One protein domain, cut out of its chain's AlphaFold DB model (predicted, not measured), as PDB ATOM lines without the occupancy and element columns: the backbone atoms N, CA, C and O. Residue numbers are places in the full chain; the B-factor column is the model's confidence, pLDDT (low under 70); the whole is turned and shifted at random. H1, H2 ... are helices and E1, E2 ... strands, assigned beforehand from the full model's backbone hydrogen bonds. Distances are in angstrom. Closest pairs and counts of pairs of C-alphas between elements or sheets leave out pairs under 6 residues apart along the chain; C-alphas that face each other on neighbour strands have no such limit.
ATOM      1  N   ALA A   3     209.456 239.478 132.972       93.56
ATOM      2  CA  ALA A   3     208.170 239.570 132.300       93.56
ATOM      3  C   ALA A   3     207.582 240.975 132.475       93.56
ATOM      4  O   ALA A   3     207.434 241.414 133.610       93.56
ATOM      5  N   CYS A   4     207.254 241.665 131.381       96.81
ATOM      6  CA  CYS A   4     206.689 243.014 131.442       96.81
ATOM      7  C   CYS A   4     205.543 243.214 130.441       96.81
ATOM      8  O   CYS A   4     205.537 242.639 129.349       96.81
ATOM      9  N   ASN A   5     204.626 244.117 130.781       97.75
ATOM     10  CA  ASN A   5     203.642 244.666 129.852       97.75
ATOM     11  C   ASN A   5     204.227 245.896 129.148       97.75
ATOM     12  O   ASN A   5     204.886 246.725 129.782       97.75
ATOM     13  N   LEU A   6     203.976 246.018 127.847       97.88
ATOM     14  CA  LEU A   6     204.436 247.133 127.023       97.88
ATOM     15  C   LEU A   6     203.266 248.071 126.716       97.88
ATOM     16  O   LEU A   6     202.277 247.644 126.131       97.88
ATOM     17  N   LEU A   7     203.402 249.352 127.048       97.38
ATOM     18  CA  LEU A   7     202.515 250.420 126.588       97.38
ATOM     19  C   LEU A   7     203.182 251.179 125.442       97.38
ATOM     20  O   LEU A   7     204.331 251.583 125.592       97.38
ATOM     21  N   VAL A   8     202.470 251.430 124.342       96.31
ATOM     22  CA  VAL A   8     202.962 252.195 123.186       96.31
ATOM     23  C   VAL A   8     201.976 253.302 122.816       96.31
ATOM     24  O   VAL A   8     200.800 253.052 122.547       96.31
ATOM     25  N   VAL A   9     202.460 254.541 122.740       93.38
ATOM     26  CA  VAL A   9     201.689 255.706 122.287       93.38
ATOM     27  C   VAL A   9     202.445 256.383 121.153       93.38
ATOM     28  O   VAL A   9     203.480 257.012 121.353       93.38
ATOM     29  N   CYS A  10     201.923 256.246 119.937       92.12
ATOM     30  CA  CYS A  10     202.543 256.781 118.726       92.12
ATOM     31  C   CYS A  10     201.462 257.307 117.768       92.12
ATOM     32  O   CYS A  10     201.173 256.746 116.715       92.12
ATOM     33  N   ILE A  11     200.817 258.399 118.173       87.31
ATOM     34  CA  ILE A  11     199.813 259.115 117.363       87.31
ATOM     35  C   ILE A  11     200.444 260.052 116.319       87.31
ATOM     36  O   ILE A  11     199.796 260.451 115.351       87.31
ATOM     37  N   SER A  12     201.711 260.403 116.531       84.94
ATOM     38  CA  SER A  12     202.598 261.224 115.703       84.94
ATOM     39  C   SER A  12     204.043 260.974 116.168       84.94
ATOM     40  O   SER A  12     204.283 260.043 116.930       84.94
ATOM     41  N   SER A  13     204.998 261.821 115.766       85.94
ATOM     42  CA  SER A  13     206.252 261.961 116.523       85.94
ATOM     43  C   SER A  13     206.002 262.785 117.795       85.94
ATOM     44  O   SER A  13     205.153 263.690 117.743       85.94
ATOM     45  N   PRO A  14     206.714 262.517 118.900       91.12
ATOM     46  CA  PRO A  14     207.583 261.354 119.121       91.12
ATOM     47  C   PRO A  14     206.779 260.088 119.470       91.12
ATOM     48  O   PRO A  14     205.622 260.161 119.893       91.12
ATOM     49  N   LEU A  15     207.410 258.921 119.315       94.56
ATOM     50  CA  LEU A  15     206.899 257.659 119.854       94.56
ATOM     51  C   LEU A  15     207.215 257.598 121.347       94.56
ATOM     52  O   LEU A  15     208.372 257.753 121.739       94.56
ATOM     53  N   TYR A  16     206.214 257.292 122.164       94.94
ATOM     54  CA  TYR A  16     206.383 256.992 123.581       94.94
ATOM     55  C   TYR A  16     206.128 255.514 123.841       94.94
ATOM     56  O   TYR A  16     205.200 254.929 123.277       94.94
ATOM     57  N   TYR A  17     206.923 254.915 124.721       96.50
ATOM     58  CA  TYR A  17     206.648 253.574 125.218       96.50
ATOM     59  C   TYR A  17     207.054 253.423 126.680       96.50
ATOM     60  O   TYR A  17     207.938 254.127 127.166       96.50
ATOM     61  N   ALA A  18     206.392 252.520 127.393       96.62
ATOM     62  CA  ALA A  18     206.656 252.267 128.802       96.62
ATOM     63  C   ALA A  18     206.544 250.781 129.131       96.62
ATOM     64  O   ALA A  18     205.742 250.059 128.535       96.62
ATOM     65  N   LEU A  19     207.359 250.345 130.085       97.56
ATOM     66  CA  LEU A  19     207.397 248.982 130.592       97.56
ATOM     67  C   LEU A  19     206.764 248.931 131.975       97.56
ATOM     68  O   LEU A  19     207.047 249.778 132.823       97.56
ATOM     69  N   TYR A  20     205.944 247.911 132.201       97.19
ATOM     70  CA  TYR A  20     205.265 247.683 133.469       97.19
ATOM     71  C   TYR A  20     205.564 246.285 133.981       97.19
ATOM     72  O   TYR A  20     205.456 245.323 133.222       97.19
ATOM     73  N   ASP A  21     205.880 246.181 135.265       95.38
ATOM     74  CA  ASP A  21     205.965 244.911 135.983       95.38
ATOM     75  C   ASP A  21     204.830 244.849 137.000       95.38
ATOM     76  O   ASP A  21     204.659 245.783 137.785       95.38
ATOM     77  N   ASP A  22     204.025 243.790 136.938       92.94
ATOM     78  CA  ASP A  22     202.787 243.653 137.716       92.94
ATOM     79  C   ASP A  22     201.929 244.939 137.701       92.94
ATOM     80  O   ASP A  22     201.527 245.491 138.724       92.94
ATOM     81  N   ASP A  23     201.739 245.484 136.495       93.25
ATOM     82  CA  ASP A  23     201.008 246.726 136.202       93.25
ATOM     83  C   ASP A  23     201.576 248.010 136.809       93.25
ATOM     84  O   ASP A  23     200.998 249.077 136.604       93.25
ATOM     85  N   ARG A  24     202.731 247.957 137.476       95.75
ATOM     86  CA  ARG A  24     203.436 249.134 137.994       95.75
ATOM     87  C   ARG A  24     204.467 249.615 136.991       95.75
ATOM     88  O   ARG A  24     205.237 248.817 136.458       95.75
ATOM     89  N   LEU A  25     204.489 250.924 136.754       96.31
ATOM     90  CA  LEU A  25     205.457 251.548 135.860       96.31
ATOM     91  C   LEU A  25     206.878 251.245 136.340       96.31
ATOM     92  O   LEU A  25     207.259 251.615 137.450       96.31
ATOM     93  N   LEU A  26     207.648 250.580 135.486       95.38
ATOM     94  CA  LEU A  26     209.066 250.338 135.701       95.38
ATOM     95  C   LEU A  26     209.888 251.476 135.101       95.38
ATOM     96  O   LEU A  26     210.708 252.083 135.782       95.38
ATOM     97  N   GLU A  27     209.660 251.748 133.818       94.75
ATOM     98  CA  GLU A  27     210.422 252.734 133.062       94.75
ATOM     99  C   GLU A  27     209.616 253.229 131.857       94.75
ATOM    100  O   GLU A  27     208.782 252.505 131.304       94.75
ATOM    101  N   SER A  28     209.870 254.467 131.440       95.06
ATOM    102  CA  SER A  28     209.239 255.095 130.280       95.06
ATOM    103  C   SER A  28     210.277 255.770 129.400       95.06
ATOM    104  O   SER A  28     211.218 256.381 129.901       95.06
ATOM    105  N   PHE A  29     210.052 255.728 128.095       95.75
ATOM    106  CA  PHE A  29     210.988 256.192 127.086       95.75
ATOM    107  C   PHE A  29     210.267 256.996 126.002       95.75
ATOM    108  O   PHE A  29     209.069 256.828 125.756       95.75
ATOM    109  N   SER A  30     211.036 257.819 125.291       94.88
ATOM    110  CA  SER A  30     210.594 258.521 124.088       94.88
ATOM    111  C   SER A  30     211.621 258.382 122.966       94.88
ATOM    112  O   SER A  30     212.829 258.430 123.212       94.88
ATOM    113  N   ILE A  31     211.145 258.253 121.730       96.31
ATOM    114  CA  ILE A  31     211.961 258.274 120.515       96.31
ATOM    115  C   ILE A  31     211.396 259.354 119.598       96.31
ATOM    116  O   ILE A  31     210.310 259.195 119.040       96.31
ATOM    117  N   ASP A  32     212.138 260.450 119.450       95.06
ATOM    118  CA  ASP A  32     211.780 261.538 118.541       95.06
ATOM    119  C   ASP A  32     212.285 261.251 117.123       95.06
ATOM    120  O   ASP A  32     213.323 261.736 116.682       95.06
ATOM    121  N   ASP A  33     211.565 260.367 116.436       94.81
ATOM    122  CA  ASP A  33     211.761 260.047 115.024       94.81
ATOM    123  C   ASP A  33     210.398 259.691 114.406       94.81
ATOM    124  O   ASP A  33     209.406 259.426 115.096       94.81
ATOM    125  N   LYS A  34     210.333 259.646 113.075       94.06
ATOM    126  CA  LYS A  34     209.143 259.206 112.345       94.06
ATOM    127  C   LYS A  34     208.734 257.799 112.808       94.06
ATOM    128  O   LYS A  34     209.613 256.952 112.983       94.06
ATOM    129  N   PRO A  35     207.424 257.484 112.888       94.50
ATOM    130  CA  PRO A  35     206.945 256.171 113.332       94.50
ATOM    131  C   PRO A  35     207.607 254.984 112.620       94.50
ATOM    132  O   PRO A  35     207.938 253.991 113.259       94.50
ATOM    133  N   SER A  36     207.883 255.111 111.316       95.44
ATOM    134  CA  SER A  36     208.555 254.079 110.513       95.44
ATOM    135  C   SER A  36     209.980 253.744 110.964       95.44
ATOM    136  O   SER A  36     210.455 252.649 110.683       95.44
ATOM    137  N   ARG A  37     210.668 254.665 111.649       97.19
ATOM    138  CA  ARG A  37     212.000 254.457 112.238       97.19
ATOM    139  C   ARG A  37     211.919 254.196 113.737       97.19
ATOM    140  O   ARG A  37     212.606 253.312 114.240       97.19
ATOM    141  N   ALA A  38     211.049 254.919 114.438       97.62
ATOM    142  CA  ALA A  38     210.896 254.805 115.881       97.62
ATOM    143  C   ALA A  38     210.401 253.415 116.326       97.62
ATOM    144  O   ALA A  38     210.896 252.895 117.322       97.62
ATOM    145  N   LEU A  39     209.473 252.791 115.586       97.81
ATOM    146  CA  LEU A  39     208.930 251.464 115.917       97.81
ATOM    147  C   LEU A  39     209.999 250.351 115.853       97.81
ATOM    148  O   LEU A  39     210.177 249.661 116.860       97.81
ATOM    149  N   PRO A  40     210.771 250.193 114.752       97.69
ATOM    150  CA  PRO A  40     211.896 249.258 114.723       97.69
ATOM    151  C   PRO A  40     212.950 249.528 115.800       97.69
ATOM    152  O   PRO A  40     213.440 248.584 116.412       97.69
ATOM    153  N   LEU A  41     213.278 250.799 116.066       97.94
ATOM    154  CA  LEU A  41     214.257 251.162 117.098       97.94
ATOM    155  C   LEU A  41     213.780 250.779 118.504       97.94
ATOM    156  O   LEU A  41     214.561 250.240 119.285       97.94
ATOM    157  N   MET A  42     212.506 251.025 118.829       97.81
ATOM    158  CA  MET A  42     211.894 250.568 120.081       97.81
ATOM    159  C   MET A  42     211.993 249.045 120.200       97.81
ATOM    160  O   MET A  42     212.442 248.538 121.224       97.81
ATOM    161  N   TYR A  43     211.600 248.318 119.152       97.06
ATOM    162  CA  TYR A  43     211.651 246.857 119.138       97.06
ATOM    163  C   TYR A  43     213.073 246.325 119.342       97.06
ATOM    164  O   TYR A  43     213.286 245.464 120.190       97.06
ATOM    165  N   GLN A  44     214.061 246.891 118.641       96.62
ATOM    166  CA  GLN A  44     215.467 246.525 118.807       96.62
ATOM    167  C   GLN A  44     215.947 246.754 120.248       96.62
ATOM    168  O   GLN A  44     216.529 245.850 120.842       96.62
ATOM    169  N   ARG A  45     215.644 247.916 120.843       96.25
ATOM    170  CA  ARG A  45     215.992 248.207 122.246       96.25
ATOM    171  C   ARG A  45     215.378 247.197 123.215       96.25
ATOM    172  O   ARG A  45     216.012 246.833 124.199       96.25
ATOM    173  N   LEU A  46     214.155 246.744 122.942       95.44
ATOM    174  CA  LEU A  46     213.487 245.735 123.762       95.44
ATOM    175  C   LEU A  46     214.119 244.347 123.595       95.44
ATOM    176  O   LEU A  46     214.261 243.648 124.592       95.44
ATOM    177  N   LEU A  47     214.566 243.973 122.393       92.38
ATOM    178  CA  LEU A  47     215.303 242.721 122.165       92.38
ATOM    179  C   LEU A  47     216.685 242.703 122.831       92.38
ATOM    180  O   LEU A  47     217.121 241.665 123.320       92.38
ATOM    181  N   GLU A  48     217.380 243.840 122.832       93.88
ATOM    182  CA  GLU A  48     218.678 244.002 123.501       93.88
ATOM    183  C   GLU A  48     218.530 244.059 125.031       93.88
ATOM    184  O   GLU A  48     219.480 243.800 125.773       93.88
ATOM    185  N   SER A  49     217.327 244.368 125.518       89.81
ATOM    186  CA  SER A  49     217.004 244.342 126.939       89.81
ATOM    187  C   SER A  49     216.697 242.919 127.426       89.81
ATOM    188  O   SER A  49     216.198 242.072 126.695       89.81
ATOM    189  N   SER A  50     216.919 242.641 128.714       87.44
ATOM    190  CA  SER A  50     216.556 241.350 129.336       87.44
ATOM    191  C   SER A  50     215.047 241.212 129.640       87.44
ATOM    192  O   SER A  50     214.664 240.543 130.611       87.44
ATOM    193  N   VAL A  51     214.192 241.860 128.842       92.81
ATOM    194  CA  VAL A  51     212.737 241.960 129.019       92.81
ATOM    195  C   VAL A  51     212.021 240.977 128.093       92.81
ATOM    196  O   VAL A  51     212.331 240.869 126.912       92.81
ATOM    197  N   CYS A  52     211.027 240.278 128.629       93.81
ATOM    198  CA  CYS A  52     210.082 239.468 127.872       93.81
ATOM    199  C   CYS A  52     208.724 240.178 127.875       93.81
ATOM    200  O   CYS A  52     208.120 240.358 128.936       93.81
ATOM    201  N   VAL A  53     208.260 240.610 126.700       96.81
ATOM    202  CA  VAL A  53     206.978 241.312 126.552       96.81
ATOM    203  C   VAL A  53     205.837 240.300 126.600       96.81
ATOM    204  O   VAL A  53     205.717 239.460 125.712       96.81
ATOM    205  N   GLN A  54     204.998 240.385 127.632       96.81
ATOM    206  CA  GLN A  54     203.877 239.464 127.843       96.81
ATOM    207  C   GLN A  54     202.560 239.945 127.245       96.81
ATOM    208  O   GLN A  54     201.708 239.123 126.937       96.81
ATOM    209  N   ALA A  55     202.382 241.254 127.100       97.50
ATOM    210  CA  ALA A  55     201.219 241.861 126.471       97.50
ATOM    211  C   ALA A  55     201.577 243.258 125.960       97.50
ATOM    212  O   ALA A  55     202.408 243.957 126.552       97.50
ATOM    213  N   ILE A  56     200.934 243.662 124.867       98.25
ATOM    214  CA  ILE A  56     201.120 244.968 124.237       98.25
ATOM    215  C   ILE A  56     199.818 245.758 124.351       98.25
ATOM    216  O   ILE A  56     198.742 245.285 123.994       98.25
ATOM    217  N   TYR A  57     199.933 246.991 124.818       97.25
ATOM    218  CA  TYR A  57     198.857 247.947 125.016       97.25
ATOM    219  C   TYR A  57     199.162 249.178 124.173       97.25
ATOM    220  O   TYR A  57     200.260 249.724 124.273       97.25
ATOM    221  N   TYR A  58     198.235 249.633 123.333       95.38
ATOM    222  CA  TYR A  58     198.505 250.787 122.475       95.38
ATOM    223  C   TYR A  58     197.289 251.677 122.213       95.38
ATOM    224  O   TYR A  58     196.139 251.257 122.340       95.38
ATOM    225  N   ALA A  59     197.567 252.926 121.840       90.69
ATOM    226  CA  ALA A  59     196.567 253.867 121.341       90.69
ATOM    227  C   ALA A  59     196.284 253.619 119.848       90.69
ATOM    228  O   ALA A  59     197.203 253.720 119.031       90.69
ATOM    229  N   SER A  60     195.032 253.341 119.475       89.00
ATOM    230  CA  SER A  60     194.639 253.050 118.082       89.00
ATOM    231  C   SER A  60     194.099 254.258 117.301       89.00
ATOM    232  O   SER A  60     193.908 254.175 116.088       89.00
ATOM    233  N   GLY A  61     193.896 255.396 117.962       85.06
ATOM    234  CA  GLY A  61     193.393 256.643 117.373       85.06
ATOM    235  C   GLY A  61     192.458 257.380 118.332       85.06
ATOM    236  O   GLY A  61     192.224 256.848 119.411       85.06
ATOM    237  N   PRO A  62     191.983 258.595 118.012       83.00
ATOM    238  CA  PRO A  62     192.279 259.381 116.814       83.00
ATOM    239  C   PRO A  62     193.713 259.943 116.792       83.00
ATOM    240  O   PRO A  62     194.384 260.034 117.812       83.00
ATOM    241  N   GLY A  63     194.202 260.316 115.607       83.38
ATOM    242  CA  GLY A  63     195.578 260.781 115.405       83.38
ATOM    243  C   GLY A  63     195.966 260.842 113.927       83.38
ATOM    244  O   GLY A  63     195.103 260.820 113.044       83.38
ATOM    245  N   ASN A  64     197.267 260.907 113.632       86.00
ATOM    246  CA  ASN A  64     197.746 260.867 112.252       86.00
ATOM    247  C   ASN A  64     197.473 259.482 111.642       86.00
ATOM    248  O   ASN A  64     198.074 258.493 112.053       86.00
ATOM    249  N   LEU A  65     196.605 259.417 110.627       86.19
ATOM    250  CA  LEU A  65     196.173 258.155 110.016       86.19
ATOM    251  C   LEU A  65     197.345 257.293 109.516       86.19
ATOM    252  O   LEU A  65     197.307 256.072 109.650       86.19
ATOM    253  N   SER A  66     198.392 257.905 108.957       88.31
ATOM    254  CA  SER A  66     199.580 257.177 108.496       88.31
ATOM    255  C   SER A  66     200.379 256.599 109.664       88.31
ATOM    256  O   SER A  66     200.825 255.458 109.581       88.31
ATOM    257  N   ALA A  67     200.532 257.354 110.758       90.50
ATOM    258  CA  ALA A  67     201.193 256.868 111.968       90.50
ATOM    259  C   ALA A  67     200.409 255.710 112.596       90.50
ATOM    260  O   ALA A  67     200.975 254.645 112.820       90.50
ATOM    261  N   LEU A  68     199.096 255.882 112.780       91.25
ATOM    262  CA  LEU A  68     198.218 254.872 113.374       91.25
ATOM    263  C   LEU A  68     198.226 253.560 112.584       91.25
ATOM    264  O   LEU A  68     198.351 252.492 113.178       91.25
ATOM    265  N   LYS A  69     198.172 253.624 111.246       91.50
ATOM    266  CA  LYS A  69     198.276 252.433 110.385       91.50
ATOM    267  C   LYS A  69     199.610 251.713 110.557       91.50
ATOM    268  O   LYS A  69     199.621 250.492 110.689       91.50
ATOM    269  N   LEU A  70     200.722 252.451 110.563       93.81
ATOM    270  CA  LEU A  70     202.052 251.865 110.751       93.81
ATOM    271  C   LEU A  70     202.194 251.210 112.128       93.81
ATOM    272  O   LEU A  70     202.673 250.083 112.209       93.81
ATOM    273  N   VAL A  71     201.750 251.886 113.189       94.94
ATOM    274  CA  VAL A  71     201.776 251.368 114.566       94.94
ATOM    275  C   VAL A  71     200.931 250.112 114.683       94.94
ATOM    276  O   VAL A  71     201.425 249.097 115.165       94.94
ATOM    277  N   HIS A  72     199.691 250.157 114.193       94.75
ATOM    278  CA  HIS A  72     198.789 249.014 114.229       94.75
ATOM    279  C   HIS A  72     199.393 247.809 113.503       94.75
ATOM    280  O   HIS A  72     199.522 246.749 114.106       94.75
ATOM    281  N   ILE A  73     199.829 247.969 112.247       95.06
ATOM    282  CA  ILE A  73     200.405 246.863 111.468       95.06
ATOM    283  C   ILE A  73     201.651 246.305 112.161       95.06
ATOM    284  O   ILE A  73     201.768 245.093 112.310       95.06
ATOM    285  N   PHE A  74     202.555 247.168 112.630       96.81
ATOM    286  CA  PHE A  74     203.788 246.740 113.288       96.81
ATOM    287  C   PHE A  74     203.514 245.940 114.570       96.81
ATOM    288  O   PHE A  74     204.037 244.837 114.733       96.81
ATOM    289  N   LEU A  75     202.678 246.472 115.467       96.81
ATOM    290  CA  LEU A  75     202.362 245.821 116.739       96.81
ATOM    291  C   LEU A  75     201.522 244.558 116.538       96.81
ATOM    292  O   LEU A  75     201.766 243.568 117.219       96.81
ATOM    293  N   GLN A  76     200.594 244.554 115.577       95.88
ATOM    294  CA  GLN A  76     199.816 243.371 115.209       95.88
ATOM    295  C   GLN A  76     200.720 242.262 114.658       95.88
ATOM    296  O   GLN A  76     200.591 241.108 115.061       95.88
ATOM    297  N   SER A  77     201.661 242.592 113.766       96.81
ATOM    298  CA  SER A  77     202.628 241.618 113.249       96.81
ATOM    299  C   SER A  77     203.502 241.042 114.360       96.81
ATOM    300  O   SER A  77     203.694 239.827 114.407       96.81
ATOM    301  N   TRP A  78     203.989 241.882 115.277       96.81
ATOM    302  CA  TRP A  78     204.763 241.419 116.428       96.81
ATOM    303  C   TRP A  78     203.925 240.526 117.354       96.81
ATOM    304  O   TRP A  78     204.364 239.436 117.717       96.81
ATOM    305  N   ALA A  79     202.699 240.940 117.669       96.69
ATOM    306  CA  ALA A  79     201.766 240.175 118.486       96.69
ATOM    307  C   ALA A  79     201.512 238.773 117.915       96.69
ATOM    308  O   ALA A  79     201.628 237.783 118.635       96.69
ATOM    309  N   ILE A  80     201.255 238.671 116.607       96.25
ATOM    310  CA  ILE A  80     201.053 237.385 115.926       96.25
ATOM    311  C   ILE A  80     202.330 236.538 115.965       96.25
ATOM    312  O   ILE A  80     202.278 235.374 116.357       96.25
ATOM    313  N   ALA A  81     203.480 237.110 115.593       97.12
ATOM    314  CA  ALA A  81     204.746 236.378 115.536       97.12
ATOM    315  C   ALA A  81     205.196 235.861 116.915       97.12
ATOM    316  O   ALA A  81     205.764 234.775 117.010       97.12
ATOM    317  N   GLY A  82     204.936 236.629 117.975       94.69
ATOM    318  CA  GLY A  82     205.293 236.283 119.351       94.69
ATOM    319  C   GLY A  82     204.204 235.548 120.134       94.69
ATOM    320  O   GLY A  82     204.448 235.194 121.283       94.69
ATOM    321  N   SER A  83     203.011 235.338 119.559       96.62
ATOM    322  CA  SER A  83     201.817 234.895 120.305       96.62
ATOM    323  C   SER A  83     201.529 235.764 121.544       96.62
ATOM    324  O   SER A  83     201.184 235.260 122.612       96.62
ATOM    325  N   ILE A  84     201.697 237.082 121.400       97.00
ATOM    326  CA  ILE A  84     201.540 238.079 122.465       97.00
ATOM    327  C   ILE A  84     200.145 238.718 122.354       97.00
ATOM    328  O   ILE A  84     199.783 239.195 121.278       97.00
ATOM    329  N   PRO A  85     199.354 238.785 123.437       97.00
ATOM    330  CA  PRO A  85     198.113 239.551 123.477       97.00
ATOM    331  C   PRO A  85     198.310 241.031 123.120       97.00
ATOM    332  O   PRO A  85     199.226 241.688 123.622       97.00
ATOM    333  N   LEU A  86     197.412 241.569 122.292       97.12
ATOM    334  CA  LEU A  86     197.404 242.969 121.870       97.12
ATOM    335  C   LEU A  86     196.081 243.637 122.252       97.12
ATOM    336  O   LEU A  86     195.012 243.158 121.871       97.12
ATOM    337  N   TYR A  87     196.164 244.771 122.942       96.12
ATOM    338  CA  TYR A  87     195.011 245.517 123.434       96.12
ATOM    339  C   TYR A  87     195.052 246.974 122.968       96.12
ATOM    340  O   TYR A  87     196.072 247.655 123.105       96.12
ATOM    341  N   ALA A  88     193.929 247.465 122.448       92.38
ATOM    342  CA  ALA A  88     193.795 248.819 121.925       92.38
ATOM    343  C   ALA A  88     192.920 249.700 122.823       92.38
ATOM    344  O   ALA A  88     191.948 249.242 123.429       92.38
ATOM    345  N   THR A  89     193.241 250.988 122.873       89.81
ATOM    346  CA  THR A  89     192.410 252.027 123.494       89.81
ATOM    347  C   THR A  89     192.396 253.298 122.650       89.81
ATOM    348  O   THR A  89     193.208 253.469 121.738       89.81
ATOM    349  N   ASP A  90     191.472 254.200 122.972       85.88
ATOM    350  CA  ASP A  90     191.410 255.524 122.366       85.88
ATOM    351  C   ASP A  90     192.595 256.388 122.828       85.88
ATOM    352  O   ASP A  90     193.026 256.330 123.982       85.88
ATOM    353  N   SER A  91     193.116 257.224 121.940       86.31
ATOM    354  CA  SER A  91     194.298 258.051 122.174       86.31
ATOM    355  C   SER A  91     194.088 259.074 123.284       86.31
ATOM    356  O   SER A  91     195.037 259.331 124.021       86.31
ATOM    357  N   PHE A  92     192.873 259.593 123.477       82.00
ATOM    358  CA  PHE A  92     192.539 260.457 124.616       82.00
ATOM    359  C   PHE A  92     192.546 259.703 125.950       82.00
ATOM    360  O   PHE A  92     192.737 260.301 127.002       82.00
ATOM    361  N   SER A  93     192.394 258.375 125.941       80.50
ATOM    362  CA  SER A  93     192.490 257.575 127.174       80.50
ATOM    363  C   SER A  93     193.892 257.590 127.786       80.50
ATOM    364  O   SER A  93     194.037 257.260 128.969       80.50
ATOM    365  N   LEU A  94     194.901 257.938 126.978       79.88
ATOM    366  CA  LEU A  94     196.319 257.976 127.336       79.88
ATOM    367  C   LEU A  94     196.933 259.377 127.185       79.88
ATOM    368  O   LEU A  94     197.850 259.718 127.924       79.88
ATOM    369  N   CYS A  95     196.439 260.194 126.253       71.25
ATOM    370  CA  CYS A  95     196.832 261.589 126.099       71.25
ATOM    371  C   CYS A  95     195.887 262.467 126.920       71.25
ATOM    372  O   CYS A  95     194.701 262.547 126.624       71.25
ATOM    373  N   LEU A  96     196.431 263.145 127.928       59.44
ATOM    374  CA  LEU A  96     195.680 264.054 128.802       59.44
ATOM    375  C   LEU A  96     195.451 265.439 128.198       59.44
ATOM    376  O   LEU A  96     194.833 266.293 128.830       59.44
ATOM    377  N   ASP A  97     195.954 265.674 126.990       64.06
ATOM    378  CA  ASP A  97     195.663 266.907 126.286       64.06
ATOM    379  C   ASP A  97     194.178 266.937 125.911       64.06
ATOM    380  O   ASP A  97     193.604 265.964 125.419       64.06
ATOM    381  N   SER A  98     193.563 268.107 126.081       63.62
ATOM    382  CA  SER A  98     192.188 268.367 125.644       63.62
ATOM    383  C   SER A  98     192.003 268.225 124.127       63.62
ATOM    384  O   SER A  98     190.869 268.204 123.642       63.62
ATOM    385  N   HIS A  99     193.105 268.142 123.375       76.19
ATOM    386  CA  HIS A  99     193.107 268.068 121.928       76.19
ATOM    387  C   HIS A  99     194.233 267.178 121.376       76.19
ATOM    388  O   HIS A  99     195.329 267.115 121.928       76.19
ATOM    389  N   ILE A 100     193.985 266.541 120.230       81.69
ATOM    390  CA  ILE A 100     194.986 265.781 119.463       81.69
ATOM    391  C   ILE A 100     195.138 266.425 118.077       81.69
ATOM    392  O   ILE A 100     194.125 266.658 117.412       81.69
ATOM    393  N   PRO A 101     196.364 266.715 117.595       78.19
ATOM    394  CA  PRO A 101     196.570 267.276 116.262       78.19
ATOM    395  C   PRO A 101     195.995 266.397 115.145       78.19
ATOM    396  O   PRO A 101     196.236 265.190 115.092       78.19
ATOM    397  N   ALA A 102     195.268 267.028 114.225       77.81
ATOM    398  CA  ALA A 102     194.770 266.422 112.999       77.81
ATOM    399  C   ALA A 102     195.443 267.063 111.771       77.81
ATOM    400  O   ALA A 102     196.411 267.814 111.874       77.81
ATOM    401  N   PHE A 103     194.953 266.746 110.573       77.62
ATOM    402  CA  PHE A 103     195.491 267.312 109.340       77.62
ATOM    403  C   PHE A 103     195.207 268.824 109.226       77.62
ATOM    404  O   PHE A 103     194.054 269.256 109.292       77.62
ATOM    405  N   GLY A 104     196.255 269.620 108.989       77.75
ATOM    406  CA  GLY A 104     196.173 271.081 108.887       77.75
ATOM    407  C   GLY A 104     196.080 271.765 110.256       77.75
ATOM    408  O   GLY A 104     196.633 271.282 111.234       77.75
ATOM    409  N   LYS A 105     195.359 272.891 110.344       77.75
ATOM    410  CA  LYS A 105     195.075 273.601 111.613       77.75
ATOM    411  C   LYS A 105     193.851 273.023 112.346       77.75
ATOM    412  O   LYS A 105     193.047 273.758 112.918       77.75
ATOM    413  N   LYS A 106     193.643 271.710 112.226       78.69
ATOM    414  CA  LYS A 106     192.506 270.989 112.811       78.69
ATOM    415  C   LYS A 106     192.975 270.146 113.979       78.69
ATOM    416  O   LYS A 106     194.086 269.618 113.964       78.69
ATOM    417  N   TYR A 107     192.077 269.962 114.932       80.62
ATOM    418  CA  TYR A 107     192.327 269.177 116.125       80.62
ATOM    419  C   TYR A 107     191.116 268.303 116.425       80.62
ATOM    420  O   TYR A 107     189.971 268.695 116.182       80.62
ATOM    421  N   PHE A 108     191.384 267.105 116.925       78.62
ATOM    422  CA  PHE A 108     190.377 266.287 117.577       78.62
ATOM    423  C   PHE A 108     190.189 266.813 118.993       78.62
ATOM    424  O   PHE A 108     191.182 267.071 119.670       78.62
ATOM    425  N   THR A 109     188.948 266.922 119.448       74.94
ATOM    426  CA  THR A 109     188.610 267.247 120.840       74.94
ATOM    427  C   THR A 109     187.479 266.347 121.314       74.94
ATOM    428  O   THR A 109     186.583 266.013 120.529       74.94
ATOM    429  N   LEU A 110     187.479 266.002 122.600       70.56
ATOM    430  CA  LEU A 110     186.332 265.362 123.241       70.56
ATOM    431  C   LEU A 110     185.273 266.422 123.571       70.56
ATOM    432  O   LEU A 110     185.551 267.365 124.309       70.56
ATOM    433  N   GLN A 111     184.058 266.272 123.042       61.72
ATOM    434  CA  GLN A 111     182.891 267.031 123.508       61.72
ATOM    435  C   GLN A 111     182.106 266.220 124.545       61.72
ATOM    436  O   GLN A 111     182.039 264.995 124.455       61.72
ATOM    437  N   ASN A 112     181.474 266.916 125.497       51.44
ATOM    438  CA  ASN A 112     180.633 266.351 126.566       51.44
ATOM    439  C   ASN A 112     181.358 265.467 127.599       51.44
ATOM    440  O   ASN A 112     180.706 264.735 128.339       51.44
ATOM    441  N   CYS A 113     182.685 265.555 127.686       49.75
ATOM    442  CA  CYS A 113     183.413 265.133 128.875       49.75
ATOM    443  C   CYS A 113     183.796 266.398 129.635       49.75
ATOM    444  O   CYS A 113     184.659 267.146 129.175       49.75
ATOM    445  N   ASP A 114     183.165 266.637 130.786       39.88
ATOM    446  CA  ASP A 114     183.734 267.545 131.782       39.88
ATOM    447  C   ASP A 114     185.205 267.165 131.948       39.88
ATOM    448  O   ASP A 114     185.511 265.980 132.059       39.88
ATOM    449  N   GLN A 115     186.115 268.138 131.852       38.94
ATOM    450  CA  GLN A 115     187.562 267.921 131.912       38.94
ATOM    451  C   GLN A 115     187.869 266.941 133.051       38.94
ATOM    452  O   GLN A 115     187.618 267.277 134.203       38.94
ATOM    453  N   ILE A 116     188.338 265.724 132.747       41.34
ATOM    454  CA  ILE A 116     188.622 264.709 133.771       41.34
ATOM    455  C   ILE A 116     190.131 264.716 134.016       41.34
ATOM    456  O   ILE A 116     190.878 264.183 133.191       41.34
ATOM    457  N   PRO A 117     190.613 265.298 135.129       37.31
ATOM    458  CA  PRO A 117     192.003 265.184 135.513       37.31
ATOM    459  C   PRO A 117     192.356 263.720 135.761       37.31
ATOM    460  O   PRO A 117     191.620 262.972 136.410       37.31
ATOM    461  N   TYR A 118     193.541 263.356 135.288       40.53
ATOM    462  CA  TYR A 118     194.194 262.057 135.420       40.53
ATOM    463  C   TYR A 118     194.155 261.443 136.838       40.53
ATOM    464  O   TYR A 118     194.155 260.222 136.976       40.53
ATOM    465  N   GLU A 119     194.056 262.263 137.888       40.97
ATOM    466  CA  GLU A 119     194.154 261.826 139.289       40.97
ATOM    467  C   GLU A 119     192.829 261.421 139.955       40.97
ATOM    468  O   GLU A 119     192.846 260.831 141.036       40.97
ATOM    469  N   LYS A 120     191.664 261.699 139.355       33.97
ATOM    470  CA  LYS A 120     190.364 261.449 140.011       33.97
ATOM    471  C   LYS A 120     189.320 260.872 139.062       33.97
ATOM    472  O   LYS A 120     188.343 261.537 138.754       33.97
ATOM    473  N   ALA A 121     189.504 259.625 138.636       35.56
ATOM    474  CA  ALA A 121     188.434 258.619 138.587       35.56
ATOM    475  C   ALA A 121     188.888 257.402 137.760       35.56
ATOM    476  O   ALA A 121     188.903 257.464 136.526       35.56
ATOM    477  N   PRO A 122     189.170 256.253 138.394       39.66
ATOM    478  CA  PRO A 122     189.327 255.001 137.658       39.66
ATOM    479  C   PRO A 122     188.015 254.566 136.971       39.66
ATOM    480  O   PRO A 122     188.061 253.857 135.970       39.66
ATOM    481  N   ASN A 123     186.857 255.063 137.434       40.50
ATOM    482  CA  ASN A 123     185.559 254.469 137.101       40.50
ATOM    483  C   ASN A 123     184.645 255.348 136.228       40.50
ATOM    484  O   ASN A 123     183.764 254.797 135.583       40.50
ATOM    485  N   ALA A 124     184.853 256.671 136.155       36.84
ATOM    486  CA  ALA A 124     183.988 257.578 135.384       36.84
ATOM    487  C   ALA A 124     184.418 257.725 133.910       36.84
ATOM    488  O   ALA A 124     183.585 257.923 133.034       36.84
ATOM    489  N   TYR A 125     185.715 257.593 133.606       44.41
ATOM    490  CA  TYR A 125     186.232 257.753 132.239       44.41
ATOM    491  C   TYR A 125     185.883 256.556 131.343       44.41
ATOM    492  O   TYR A 125     185.393 256.728 130.233       44.41
ATOM    493  N   ALA A 126     186.085 255.329 131.842       38.97
ATOM    494  CA  ALA A 126     185.728 254.112 131.114       38.97
ATOM    495  C   ALA A 126     184.206 253.963 130.982       38.97
ATOM    496  O   ALA A 126     183.730 253.576 129.920       38.97
ATOM    497  N   SER A 127     183.432 254.341 132.010       38.31
ATOM    498  CA  SER A 127     181.972 254.366 131.911       38.31
ATOM    499  C   SER A 127     181.493 255.446 130.947       38.31
ATOM    500  O   SER A 127     180.579 255.176 130.190       38.31
ATOM    501  N   ASN A 128     182.113 256.627 130.890       38.69
ATOM    502  CA  ASN A 128     181.726 257.659 129.925       38.69
ATOM    503  C   ASN A 128     182.185 257.330 128.498       38.69
ATOM    504  O   ASN A 128     181.480 257.680 127.573       38.69
ATOM    505  N   LEU A 129     183.279 256.601 128.272       42.03
ATOM    506  CA  LEU A 129     183.670 256.181 126.917       42.03
ATOM    507  C   LEU A 129     182.898 254.934 126.434       42.03
ATOM    508  O   LEU A 129     182.625 254.803 125.245       42.03
ATOM    509  N   ALA A 130     182.523 254.031 127.349       37.44
ATOM    510  CA  ALA A 130     181.717 252.842 127.046       37.44
ATOM    511  C   ALA A 130     180.197 253.117 127.051       37.44
ATOM    512  O   ALA A 130     179.453 252.435 126.352       37.44
ATOM    513  N   SER A 131     179.726 254.098 127.831       35.62
ATOM    514  CA  SER A 131     178.311 254.502 127.928       35.62
ATOM    515  C   SER A 131     177.997 255.744 127.095       35.62
ATOM    516  O   SER A 131     176.910 255.826 126.522       35.62
ATOM    517  N   ALA A 132     178.931 256.691 126.956       35.38
ATOM    518  CA  ALA A 132     178.749 257.801 126.036       35.38
ATOM    519  C   ALA A 132     179.315 257.427 124.669       35.38
ATOM    520  O   ALA A 132     180.499 257.169 124.473       35.38
ATOM    521  N   LYS A 133     178.429 257.534 123.687       41.66
ATOM    522  CA  LYS A 133     178.741 258.000 122.341       41.66
ATOM    523  C   LYS A 133     179.470 259.354 122.439       41.66
ATOM    524  O   LYS A 133     178.877 260.390 122.137       41.66
ATOM    525  N   ALA A 134     180.700 259.394 122.946       49.78
ATOM    526  CA  ALA A 134     181.504 260.604 122.969       49.78
ATOM    527  C   ALA A 134     181.758 260.976 121.506       49.78
ATOM    528  O   ALA A 134     182.429 260.254 120.769       49.78
ATOM    529  N   HIS A 135     181.125 262.053 121.046       52.88
ATOM    530  CA  HIS A 135     181.267 262.493 119.668       52.88
ATOM    531  C   HIS A 135     182.634 263.168 119.552       52.88
ATOM    532  O   HIS A 135     182.810 264.317 119.964       52.88
ATOM    533  N   ILE A 136     183.617 262.438 119.014       58.38
ATOM    534  CA  ILE A 136     184.890 263.026 118.596       58.38
ATOM    535  C   ILE A 136     184.547 264.098 117.565       58.38
ATOM    536  O   ILE A 136     184.059 263.797 116.476       58.38
ATOM    537  N   THR A 137     184.767 265.358 117.929       58.16
ATOM    538  CA  THR A 137     184.491 266.484 117.038       58.16
ATOM    539  C   THR A 137     185.804 267.000 116.471       58.16
ATOM    540  O   THR A 137     186.816 267.080 117.170       58.16
ATOM    541  N   HIS A 138     185.786 267.336 115.182       62.59
ATOM    542  CA  HIS A 138     186.897 267.987 114.505       62.59
ATOM    543  C   HIS A 138     186.669 269.492 114.536       62.59
ATOM    544  O   HIS A 138     185.755 269.992 113.877       62.59
ATOM    545  N   THR A 139     187.511 270.220 115.258       63.31
ATOM    546  CA  THR A 139     187.391 271.677 115.354       63.31
ATOM    547  C   THR A 139     188.630 272.345 114.764       63.31
ATOM    548  O   THR A 139     189.756 271.855 114.890       63.31
ATOM    549  N   LEU A 140     188.413 273.460 114.065       55.56
ATOM    550  CA  LEU A 140     189.476 274.385 113.685       55.56
ATOM    551  C   LEU A 140     189.755 275.265 114.902       55.56
ATOM    552  O   LEU A 140     188.880 276.013 115.331       55.56
ATOM    553  N   CYS A 141     190.949 275.148 115.473       61.69
ATOM    554  CA  CYS A 141     191.403 276.020 116.550       61.69
ATOM    555  C   CYS A 141     192.655 276.745 116.065       61.69
ATOM    556  O   CYS A 141     193.566 276.123 115.526       61.69
ATOM    557  N   GLU A 142     192.695 278.065 116.212       56.09
ATOM    558  CA  GLU A 142     193.816 278.869 115.713       56.09
ATOM    559  C   GLU A 142     195.030 278.839 116.655       56.09
ATOM    560  O   GLU A 142     196.141 279.141 116.226       56.09
ATOM    561  N   SER A 143     194.836 278.430 117.916       62.12
ATOM    562  CA  SER A 143     195.889 278.305 118.930       62.12
ATOM    563  C   SER A 143     195.508 277.280 120.011       62.12
ATOM    564  O   SER A 143     194.878 277.627 121.011       62.12
ATOM    565  N   PRO A 144     195.859 275.993 119.847       65.00
ATOM    566  CA  PRO A 144     195.727 275.039 120.940       65.00
ATOM    567  C   PRO A 144     196.665 275.408 122.087       65.00
ATOM    568  O   PRO A 144     197.731 275.992 121.869       65.00
ATOM    569  N   SER A 145     196.306 275.002 123.303       63.19
ATOM    570  CA  SER A 145     197.237 275.040 124.428       63.19
ATOM    571  C   SER A 145     198.510 274.248 124.090       63.19
ATOM    572  O   SER A 145     198.424 273.237 123.390       63.19
ATOM    573  N   PRO A 146     199.692 274.660 124.582       62.06
ATOM    574  CA  PRO A 146     200.914 273.886 124.406       62.06
ATOM    575  C   PRO A 146     200.701 272.443 124.860       62.06
ATOM    576  O   PRO A 146     200.113 272.201 125.915       62.06
ATOM    577  N   ARG A 147     201.167 271.498 124.045       63.00
ATOM    578  CA  ARG A 147     201.039 270.075 124.336       63.00
ATOM    579  C   ARG A 147     201.870 269.735 125.568       63.00
ATOM    580  O   ARG A 147     203.065 270.041 125.602       63.00
ATOM    581  N   SER A 148     201.251 269.104 126.560       64.56
ATOM    582  CA  SER A 148     202.003 268.543 127.681       64.56
ATOM    583  C   SER A 148     202.843 267.356 127.192       64.56
ATOM    584  O   SER A 148     202.462 266.646 126.258       64.56
ATOM    585  N   ALA A 149     204.028 267.152 127.770       68.69
ATOM    586  CA  ALA A 149     204.789 265.944 127.471       68.69
ATOM    587  C   ALA A 149     203.960 264.722 127.897       68.69
ATOM    588  O   ALA A 149     203.311 264.741 128.943       68.69
ATOM    589  N   PHE A 150     203.962 263.656 127.095       80.25
ATOM    590  CA  PHE A 150     203.299 262.424 127.509       80.25
ATOM    591  C   PHE A 150     203.993 261.864 128.754       80.25
ATOM    592  O   PHE A 150     205.206 261.646 128.755       80.25
ATOM    593  N   HIS A 151     203.200 261.584 129.785       82.81
ATOM    594  CA  HIS A 151     203.649 260.910 130.993       82.81
ATOM    595  C   HIS A 151     202.982 259.541 131.073       82.81
ATOM    596  O   HIS A 151     201.756 259.428 131.048       82.81
ATOM    597  N   ALA A 152     203.802 258.492 131.154       88.88
ATOM    598  CA  ALA A 152     203.300 257.139 131.322       88.88
ATOM    599  C   ALA A 152     202.599 257.009 132.684       88.88
ATOM    600  O   ALA A 152     203.121 257.510 133.685       88.88
ATOM    601  N   PRO A 153     201.429 256.353 132.746       89.38
ATOM    602  CA  PRO A 153     200.717 256.215 133.996       89.38
ATOM    603  C   PRO A 153     201.492 255.375 135.017       89.38
ATOM    604  O   PRO A 153     202.169 254.429 134.645       89.38
ATOM    605  N   SER A 154     201.381 255.676 136.314       91.12
ATOM    606  CA  SER A 154     202.078 254.894 137.358       91.12
ATOM    607  C   SER A 154     201.552 253.460 137.478       91.12
ATOM    608  O   SER A 154     202.299 252.551 137.842       91.12
ATOM    609  N   ILE A 155     200.272 253.267 137.148       92.75
ATOM    610  CA  ILE A 155     199.588 251.975 137.075       92.75
ATOM    611  C   ILE A 155     198.989 251.820 135.678       92.75
ATOM    612  O   ILE A 155     198.292 252.720 135.204       92.75
ATOM    613  N   LEU A 156     199.218 250.676 135.033       92.50
ATOM    614  CA  LEU A 156     198.680 250.378 133.708       92.50
ATOM    615  C   LEU A 156     197.139 250.274 133.757       92.50
ATOM    616  O   LEU A 156     196.606 249.356 134.384       92.50
ATOM    617  N   PRO A 157     196.382 251.155 133.074       89.19
ATOM    618  CA  PRO A 157     194.927 251.174 133.176       89.19
ATOM    619  C   PRO A 157     194.280 250.138 132.241       89.19
ATOM    620  O   PRO A 157     193.558 250.499 131.310       89.19
ATOM    621  N   LYS A 158     194.520 248.841 132.485       89.38
ATOM    622  CA  LYS A 158     194.068 247.720 131.630       89.38
ATOM    623  C   LYS A 158     192.586 247.786 131.247       89.38
ATOM    624  O   LYS A 158     192.246 247.534 130.097       89.38
ATOM    625  N   GLY A 159     191.715 248.196 132.174       86.00
ATOM    626  CA  GLY A 159     190.268 248.310 131.945       86.00
ATOM    627  C   GLY A 159     189.849 249.318 130.865       86.00
ATOM    628  O   GLY A 159     188.697 249.307 130.449       86.00
ATOM    629  N   ARG A 160     190.762 250.179 130.389       84.75
ATOM    630  CA  ARG A 160     190.506 251.123 129.287       84.75
ATOM    631  C   ARG A 160     190.814 250.541 127.904       84.75
ATOM    632  O   ARG A 160     190.448 251.150 126.902       84.75
ATOM    633  N   PHE A 161     191.493 249.396 127.825       90.62
ATOM    634  CA  PHE A 161     191.910 248.799 126.556       90.62
ATOM    635  C   PHE A 161     190.900 247.765 126.058       90.62
ATOM    636  O   PHE A 161     191.182 246.571 125.976       90.62
TER     637      PHE A 161
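What this domain is: This is residues 3 to 161 of the 174 residues of an uncharacterized protein of Helicobacter canis NCTC 12740 (UniProt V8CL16). A strongly twisted sheet of five strands has two helices, H1 and H2, side by side over one face; beyond one end of it, along the longest axis, sits a small separate sheet, E6 E7 E8. An unnamed tail, residues 141 to 161, runs back from the small sheet to the large one. The 159 printed residues hold three helices and eight strands, E1 E2 E3 H1 E4 H2 E5 E6 E7 H3 E8, a mixed class. The large sheet, order E3 E2 E1 E4 E5, is mixed, the small one antiparallel. The whole is compact, radius of gyration of the C-alphas 15.5 A, spanning 44 by 34 by 25 A.

Where its parts are: Find C-alpha 3 at (208.170, 239.570, 132.300), where E1, residues 3 to 9, begins. E2 is residues 15 to 21 and E3 24 to 31, 21.5 A long. H1, residues 35 to 48, covers 19.7 A. E4, residues 51 to 61, covers 26.9 A and bends by 69 degrees at residue 54. H2, residues 65 to 82, covers 25.5 A. Then come E5, 86 to 90; E6, 99 to 101; E7, 106 to 110; H3, 124 to 131; and E8, 136 to 140, ending at C-alpha 140, (189.476, 274.385, 113.685).

How they stand to each other: Begin at E1, E2 and E3, a meander, each strand the antiparallel neighbour of the one before: N 7 and O 18 are 2.9 A apart, N 17 and O 29 3.1 A. E1 and E4 are parallel, with N 6 to O 55 at 2.9 A, and so are E4 and E5, with N 58 to O 87 at 2.9 A. E4, H2, E5 is a strand-helix-strand unit, two parallel neighbour strands joined through a helix; E3, H1, E4 is a split one, with E2 and E1 between its strands; both crossovers are right-handed. H1 and H2 lie on the same face, making two layers, helices over sheet. Residues 35 to 39 of H1 touch residues 67 to 74 of H2, closest C-alphas Pro 35 and Ala 67, 6.0 A, at a shallow tilt of 27 degrees, the same way. H2 has a height over the sheet of 9.1 A. In the small sheet, N 100 and O 108 are 2.9 A apart, and N 107 and O 139 3.0 A. H3 is on neither sheet. Every O i to N i+4 pair is within hydrogen-bond range in H2 and H3, and 9 of 10 in H1.

The domain as a whole: The farthest C-alphas, Ser 50 and Glu 142, are 45.9 A apart. The printed part has no cut. The link E7 to H3 is long. Mean pLDDT of the printed part is 80.3; residues 96 to 98 and 111 to 149 are under 70.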